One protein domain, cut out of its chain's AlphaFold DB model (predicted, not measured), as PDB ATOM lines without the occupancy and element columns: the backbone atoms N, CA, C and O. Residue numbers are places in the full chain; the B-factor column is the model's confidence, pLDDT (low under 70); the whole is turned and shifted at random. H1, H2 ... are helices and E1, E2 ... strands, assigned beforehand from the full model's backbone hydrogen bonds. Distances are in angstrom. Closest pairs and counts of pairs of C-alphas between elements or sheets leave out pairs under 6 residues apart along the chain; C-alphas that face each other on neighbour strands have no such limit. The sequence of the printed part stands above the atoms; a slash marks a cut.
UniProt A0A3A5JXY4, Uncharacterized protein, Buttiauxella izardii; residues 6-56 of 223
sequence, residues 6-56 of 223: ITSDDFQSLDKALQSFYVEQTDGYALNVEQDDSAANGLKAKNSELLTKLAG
ATOM      1  N   ILE A   6     -21.996  -5.510 -63.944       85.94
ATOM      2  CA  ILE A   6     -23.230  -5.141 -64.633       85.94
ATOM      3  C   ILE A   6     -23.605  -3.694 -64.296       85.94
ATOM      4  O   ILE A   6     -23.220  -3.163 -63.252       85.94
ATOM      5  N   THR A   7     -24.339  -3.046 -65.195       90.12
ATOM      6  CA  THR A   7     -24.889  -1.703 -64.969       90.12
ATOM      7  C   THR A   7     -26.085  -1.767 -64.012       90.12
ATOM      8  O   THR A   7     -26.626  -2.842 -63.749       90.12
ATOM      9  N   SER A   8     -26.528  -0.618 -63.494       88.69
ATOM     10  CA  SER A   8     -27.737  -0.550 -62.658       88.69
ATOM     11  C   SER A   8     -28.989  -1.047 -63.386       88.69
ATOM     12  O   SER A   8     -29.804  -1.744 -62.783       88.69
ATOM     13  N   ASP A   9     -29.116  -0.750 -64.681       88.50
ATOM     14  CA  ASP A   9     -30.249  -1.199 -65.498       88.50
ATOM     15  C   ASP A   9     -30.237  -2.726 -65.665       88.50
ATOM     16  O   ASP A   9     -31.256  -3.393 -65.469       88.50
ATOM     17  N   ASP A  10     -29.057  -3.301 -65.928       87.00
ATOM     18  CA  ASP A  10     -28.874  -4.750 -66.002       87.00
ATOM     19  C   ASP A  10     -29.207  -5.413 -64.648       87.00
ATOM     20  O   ASP A  10     -29.897  -6.433 -64.622       87.00
ATOM     21  N   PHE A  11     -28.783  -4.824 -63.520       86.75
ATOM     22  CA  PHE A  11     -29.084  -5.318 -62.166       86.75
ATOM     23  C   PHE A  11     -30.587  -5.334 -61.863       86.75
ATOM     24  O   PHE A  11     -31.105  -6.336 -61.369       86.75
ATOM     25  N   GLN A  12     -31.310  -4.269 -62.208       87.62
ATOM     26  CA  GLN A  12     -32.761  -4.210 -62.004       87.62
ATOM     27  C   GLN A  12     -33.519  -5.231 -62.864       87.62
ATOM     28  O   GLN A  12     -34.580  -5.703 -62.459       87.62
ATOM     29  N   SER A  13     -32.960  -5.602 -64.021       87.31
ATOM     30  CA  SER A  13     -33.536  -6.608 -64.922       87.31
ATOM     31  C   SER A  13     -33.239  -8.065 -64.533       87.31
ATOM     32  O   SER A  13     -33.835  -8.984 -65.100       87.31
ATOM     33  N   LEU A  14     -32.333  -8.302 -63.577       84.06
ATOM     34  CA  LEU A  14     -32.045  -9.644 -63.069       84.06
ATOM     35  C   LEU A  14     -33.206 -10.186 -62.235       84.06
ATOM     36  O   LEU A  14     -33.868  -9.459 -61.496       84.06
ATOM     37  N   ASP A  15     -33.386 -11.507 -62.293       85.00
ATOM     38  CA  ASP A  15     -34.229 -12.229 -61.345       85.00
ATOM     39  C   ASP A  15     -33.814 -11.869 -59.906       85.00
ATOM     40  O   ASP A  15     -32.621 -11.831 -59.583       85.00
ATOM     41  N   LYS A  16     -34.796 -11.631 -59.028       79.19
ATOM     42  CA  LYS A  16     -34.577 -11.313 -57.609       79.19
ATOM     43  C   LYS A  16     -33.656 -12.323 -56.921       79.19
ATOM     44  O   LYS A  16     -32.887 -11.935 -56.046       79.19
ATOM     45  N   ALA A  17     -33.699 -13.595 -57.324       75.88
ATOM     46  CA  ALA A  17     -32.827 -14.634 -56.774       75.88
ATOM     47  C   ALA A  17     -31.339 -14.447 -57.129       75.88
ATOM     48  O   ALA A  17     -30.478 -15.014 -56.459       75.88
ATOM     49  N   LEU A  18     -31.029 -13.687 -58.184       74.00
ATOM     50  CA  LEU A  18     -29.669 -13.450 -58.664       74.00
ATOM     51  C   LEU A  18     -29.099 -12.096 -58.223       74.00
ATOM     52  O   LEU A  18     -27.881 -11.953 -58.135       74.00
ATOM     53  N   GLN A  19     -29.958 -11.125 -57.898       83.00
ATOM     54  CA  GLN A  19     -29.547  -9.810 -57.391       83.00
ATOM     55  C   GLN A  19     -28.730  -9.912 -56.089       83.00
ATOM     56  O   GLN A  19     -27.781  -9.159 -55.899       83.00
ATOM     57  N   SER A  20     -29.002 -10.901 -55.230       79.25
ATOM     58  CA  SER A  20     -28.263 -11.110 -53.971       79.25
ATOM     59  C   SER A  20     -26.778 -11.458 -54.141       79.25
ATOM     60  O   SER A  20     -26.048 -11.485 -53.154       79.25
ATOM     61  N   PHE A  21     -26.327 -11.771 -55.360       76.50
ATOM     62  CA  PHE A  21     -24.922 -12.077 -55.645       76.50
ATOM     63  C   PHE A  21     -24.110 -10.861 -56.092       76.50
ATOM     64  O   PHE A  21     -22.917 -11.014 -56.329       76.50
ATOM     65  N   TYR A  22     -24.715  -9.680 -56.226       82.69
ATOM     66  CA  TYR A  22     -24.040  -8.467 -56.681       82.69
ATOM     67  C   TYR A  22     -24.011  -7.402 -55.578       82.69
ATOM     68  O   TYR A  22     -24.972  -7.253 -54.828       82.69
ATOM     69  N   VAL A  23     -22.910  -6.655 -55.490       84.25
ATOM     70  CA  VAL A  23     -22.711  -5.536 -54.556       84.25
ATOM     71  C   VAL A  23     -22.524  -4.258 -55.357       84.25
ATOM     72  O   VAL A  23     -21.838  -4.250 -56.382       84.25
ATOM     73  N   GLU A  24     -23.134  -3.181 -54.881       86.12
ATOM     74  CA  GLU A  24     -22.952  -1.850 -55.447       86.12
ATOM     75  C   GLU A  24     -21.497  -1.383 -55.260       86.12
ATOM     76  O   GLU A  24     -20.918  -1.469 -54.176       86.12
ATOM     77  N   GLN A  25     -20.893  -0.914 -56.345       81.75
ATOM     78  CA  GLN A  25     -19.566  -0.314 -56.415       81.75
ATOM     79  C   GLN A  25     -19.663   1.041 -57.130       81.75
ATOM     80  O   GLN A  25     -20.688   1.388 -57.712       81.75
ATOM     81  N   THR A  26     -18.571   1.807 -57.127       76.38
ATOM     82  CA  THR A  26     -18.508   3.152 -57.724       76.38
ATOM     83  C   THR A  26     -18.933   3.222 -59.196       76.38
ATOM     84  O   THR A  26     -19.433   4.260 -59.610       76.38
ATOM     85  N   ASP A  27     -18.806   2.126 -59.959       75.06
ATOM     86  CA  ASP A  27     -19.113   2.073 -61.399       75.06
ATOM     87  C   ASP A  27     -20.238   1.072 -61.754       75.06
ATOM     88  O   ASP A  27     -20.255   0.501 -62.847       75.06
ATOM     89  N   GLY A  28     -21.167   0.815 -60.828       85.81
ATOM     90  CA  GLY A  28     -22.299  -0.099 -61.028       85.81
ATOM     91  C   GLY A  28     -22.281  -1.272 -60.053       85.81
ATOM     92  O   GLY A  28     -21.843  -1.132 -58.920       85.81
ATOM     93  N   TYR A  29     -22.751  -2.442 -60.475       86.94
ATOM     94  CA  TYR A  29     -22.852  -3.614 -59.605       86.94
ATOM     95  C   TYR A  29     -21.801  -4.647 -60.000       86.94
ATOM     96  O   TYR A  29     -21.776  -5.142 -61.129       86.94
ATOM     97  N   ALA A  30     -20.914  -4.987 -59.071       82.00
ATOM     98  CA  ALA A  30     -19.954  -6.065 -59.258       82.00
ATOM     99  C   ALA A  30     -20.491  -7.339 -58.619       82.00
ATOM    100  O   ALA A  30     -21.155  -7.292 -57.586       82.00
ATOM    101  N   LEU A  31     -20.206  -8.488 -59.228       78.75
ATOM    102  CA  LEU A  31     -20.439  -9.760 -58.563       78.75
ATOM    103  C   LEU A  31     -19.662  -9.732 -57.236       78.75
ATOM    104  O   LEU A  31     -18.515  -9.288 -57.203       78.75
ATOM    105  N   ASN A  32     -20.290 -10.154 -56.146       72.19
ATOM    106  CA  ASN A  32     -19.667 -10.205 -54.834       72.19
ATOM    107  C   ASN A  32     -18.589 -11.302 -54.831       72.19
ATOM    108  O   ASN A  32     -18.892 -12.461 -54.548       72.19
ATOM    109  N   VAL A  33     -17.363 -10.968 -55.252       63.06
ATOM    110  CA  VAL A  33     -16.245 -11.927 -55.356       63.06
ATOM    111  C   VAL A  33     -15.191 -11.724 -54.257       63.06
ATOM    112  O   VAL A  33     -14.327 -12.581 -54.098       63.06
ATOM    113  N   GLU A  34     -15.254 -10.655 -53.453       53.25
ATOM    114  CA  GLU A  34     -14.263 -10.411 -52.396       53.25
ATOM    115  C   GLU A  34     -14.783 -10.728 -50.982       53.25
ATOM    116  O   GLU A  34     -15.691 -10.084 -50.468       53.25
ATOM    117  N   GLN A  35     -14.092 -11.695 -50.361       46.72
ATOM    118  CA  GLN A  35     -14.005 -12.005 -48.926       46.72
ATOM    119  C   GLN A  35     -15.123 -12.797 -48.240       46.72
ATOM    120  O   GLN A  35     -15.327 -12.642 -47.039       46.72
ATOM    121  N   ASP A  36     -15.760 -13.749 -48.916       49.00
ATOM    122  CA  ASP A  36     -16.367 -14.837 -48.151       49.00
ATOM    123  C   ASP A  36     -16.279 -16.160 -48.906       49.00
ATOM    124  O   ASP A  36     -17.053 -16.433 -49.831       49.00
ATOM    125  N   ASP A  37     -15.351 -17.020 -48.475       55.47
ATOM    126  CA  ASP A  37     -15.360 -18.439 -48.838       55.47
ATOM    127  C   ASP A  37     -16.769 -19.029 -48.641       55.47
ATOM    128  O   ASP A  37     -17.159 -19.949 -49.362       55.47
ATOM    129  N   SER A  38     -17.589 -18.467 -47.739       56.09
ATOM    130  CA  SER A  38     -18.970 -18.900 -47.523       56.09
ATOM    131  C   SER A  38     -19.897 -18.718 -48.738       56.09
ATOM    132  O   SER A  38     -20.713 -19.607 -48.990       56.09
ATOM    133  N   ALA A  39     -19.761 -17.664 -49.556       53.56
ATOM    134  CA  ALA A  39     -20.656 -17.428 -50.701       53.56
ATOM    135  C   ALA A  39     -20.357 -18.375 -51.878       53.56
ATOM    136  O   ALA A  39     -21.266 -18.990 -52.453       53.56
ATOM    137  N   ALA A  40     -19.073 -18.565 -52.198       61.59
ATOM    138  CA  ALA A  40     -18.630 -19.532 -53.201       61.59
ATOM    139  C   ALA A  40     -18.906 -20.981 -52.756       61.59
ATOM    140  O   ALA A  40     -19.338 -21.810 -53.566       61.59
ATOM    141  N   ASN A  41     -18.729 -21.283 -51.465       66.25
ATOM    142  CA  ASN A  41     -19.080 -22.584 -50.894       66.25
ATOM    143  C   ASN A  41     -20.597 -22.807 -50.866       66.25
ATOM    144  O   ASN A  41     -21.042 -23.911 -51.170       66.25
ATOM    145  N   GLY A  42     -21.400 -21.772 -50.607       70.44
ATOM    146  CA  GLY A  42     -22.863 -21.833 -50.655       70.44
ATOM    147  C   GLY A  42     -23.401 -22.126 -52.058       70.44
ATOM    148  O   GLY A  42     -24.295 -22.959 -52.221       70.44
ATOM    149  N   LEU A  43     -22.815 -21.517 -53.093       70.94
ATOM    150  CA  LEU A  43     -23.139 -21.812 -54.494       70.94
ATOM    151  C   LEU A  43     -22.717 -23.231 -54.905       70.94
ATOM    152  O   LEU A  43     -23.492 -23.926 -55.563       70.94
ATOM    153  N   LYS A  44     -21.531 -23.698 -54.490       73.62
ATOM    154  CA  LYS A  44     -21.095 -25.088 -54.720       73.62
ATOM    155  C   LYS A  44     -21.992 -26.096 -54.002       73.62
ATOM    156  O   LYS A  44     -22.365 -27.097 -54.609       73.62
ATOM    157  N   ALA A  45     -22.377 -25.813 -52.759       75.00
ATOM    158  CA  ALA A  45     -23.285 -26.649 -51.982       75.00
ATOM    159  C   ALA A  45     -24.657 -26.748 -52.658       75.00
ATOM    160  O   ALA A  45     -25.133 -27.856 -52.896       75.00
ATOM    161  N   LYS A  46     -25.244 -25.616 -53.076       76.56
ATOM    162  CA  LYS A  46     -26.508 -25.613 -53.830       76.56
ATOM    163  C   LYS A  46     -26.398 -26.330 -55.173       76.56
ATOM    164  O   LYS A  46     -27.320 -27.042 -55.549       76.56
ATOM    165  N   ASN A  47     -25.295 -26.167 -55.902       78.75
ATOM    166  CA  ASN A  47     -25.102 -26.862 -57.175       78.75
ATOM    167  C   ASN A  47     -24.970 -28.382 -56.965       78.75
ATOM    168  O   ASN A  47     -25.603 -29.158 -57.673       78.75
ATOM    169  N   SER A  48     -24.237 -28.812 -55.934       80.75
ATOM    170  CA  SER A  48     -24.169 -30.224 -55.542       80.75
ATOM    171  C   SER A  48     -25.544 -30.760 -55.140       80.75
ATOM    172  O   SER A  48     -25.932 -31.827 -55.599       80.75
ATOM    173  N   GLU A  49     -26.310 -30.011 -54.345       86.44
ATOM    174  CA  GLU A  49     -27.669 -30.382 -53.937       86.44
ATOM    175  C   GLU A  49     -28.611 -30.509 -55.144       86.44
ATOM    176  O   GLU A  49     -29.366 -31.476 -55.243       86.44
ATOM    177  N   LEU A  50     -28.550 -29.565 -56.089       88.69
ATOM    178  CA  LEU A  50     -29.336 -29.597 -57.324       88.69
ATOM    179  C   LEU A  50     -28.951 -30.777 -58.217       88.69
ATOM    180  O   LEU A  50     -29.837 -31.416 -58.778       88.69
ATOM    181  N   LEU A  51     -27.662 -31.106 -58.323       89.00
ATOM    182  CA  LEU A  51     -27.200 -32.281 -59.063       89.00
ATOM    183  C   LEU A  51     -27.668 -33.583 -58.405       89.00
ATOM    184  O   LEU A  51     -28.132 -34.481 -59.109       89.00
ATOM    185  N   THR A  52     -27.621 -33.674 -57.074       92.00
ATOM    186  CA  THR A  52     -28.160 -34.824 -56.332       92.00
ATOM    187  C   THR A  52     -29.672 -34.944 -56.518       92.00
ATOM    188  O   THR A  52     -30.166 -36.036 -56.804       92.00
ATOM    189  N   LYS A  53     -30.414 -33.833 -56.433       90.44
ATOM    190  CA  LYS A  53     -31.858 -33.802 -56.710       90.44
ATOM    191  C   LYS A  53     -32.160 -34.236 -58.142       90.44
ATOM    192  O   LYS A  53     -33.020 -35.083 -58.334       90.44
ATOM    193  N   LEU A  54     -31.420 -33.730 -59.129       89.62
ATOM    194  CA  LEU A  54     -31.582 -34.099 -60.538       89.62
ATOM    195  C   LEU A  54     -31.315 -35.592 -60.774       89.62
ATOM    196  O   LEU A  54     -32.040 -36.229 -61.537       89.62
ATOM    197  N   ALA A  55     -30.287 -36.155 -60.134       90.19
ATOM    198  CA  ALA A  55     -29.997 -37.585 -60.206       90.19
ATOM    199  C   ALA A  55     -31.142 -38.416 -59.601       90.19
ATOM    200  O   ALA A  55     -31.635 -39.335 -60.253       90.19
ATOM    201  N   GLY A  56     -31.636 -38.028 -58.419       92.06
ATOM    202  CA  GLY A  56     -32.783 -38.681 -57.786       92.06
ATOM    203  C   GLY A  56     -34.072 -38.568 -58.608       92.06
ATOM    204  O   GLY A  56     -34.823 -39.534 -58.721       92.06
TER     205      GLY A  56
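Overview. This is residues 6 to 56 of the 223 residues of an uncharacterized protein of Buttiauxella izardii (UniProt A0A3A5JXY4). A small head, made of a two-stranded hairpin, E1 and E2, with the short helices H1 and H2 at it, is followed by one long helix, H3, which reaches away as an arm. Residues 44 to 56, which belong to H3, stick out free, and residues 12 to 17, of which 12 to 13 belong to H1 and 16 to 17 to H2, stand free too. The printed part has 51 residues, with three named helices and two named strands that follow each other along the chain as H1, H2, E1, E2, H3; the sheet E1 - E2 is antiparallel and the class is mixed, helices and strands. The whole is loose, with a radius of gyration of the C-alphas of 13.6 A, and flat, spanning 43 by 25 by 11 A.

Along the chain. Find C-alpha 8 at (-27.737, -0.550, -62.658); there H1 begins, residues 8 to 13, 8.7 A long. H2 follows at residues 16 to 19, 5.3 A. Next come E1, residues 22 to 25, 9.3 A, and E2, residues 28 to 31, 10.1 A. H3, residues 37 to 56, runs 28.2 A from C-alpha 37 at (-15.360, -18.439, -48.838) to C-alpha 56 at (-32.783, -38.681, -57.786).

Arrangement. Look first at the hairpin E1 and E2, antiparallel at 139 degrees, where N 23 and O 30 are 2.8 A apart and N 30 and O 23 2.9 A, both within hydrogen-bond range. The closest C-alphas of H1 and E2 are those of Ser 8 and Gly 28, 5.7 A apart. H1 and E1 are only just apart, at 8.1 A. H1 and H2 are close but not clearly touching, their closest C-alphas, Phe 11 and Gln 19, being 6.6 A apart. H3 is apart from H1, H2 and E1. In H1 and H3 every O i to N i+4 pair is within hydrogen-bond range; H2 is too short for such a pair, and its one O i to N i+3 pair is not within range.

Size, cuts and confidence. The C-alphas farthest apart, Thr 26 and Gly 56, are 44.2 A apart. The printed part has no cut, and its four links are tight. Mean pLDDT of the printed part is 78.0; look for values under 70 at residues 33 to 41.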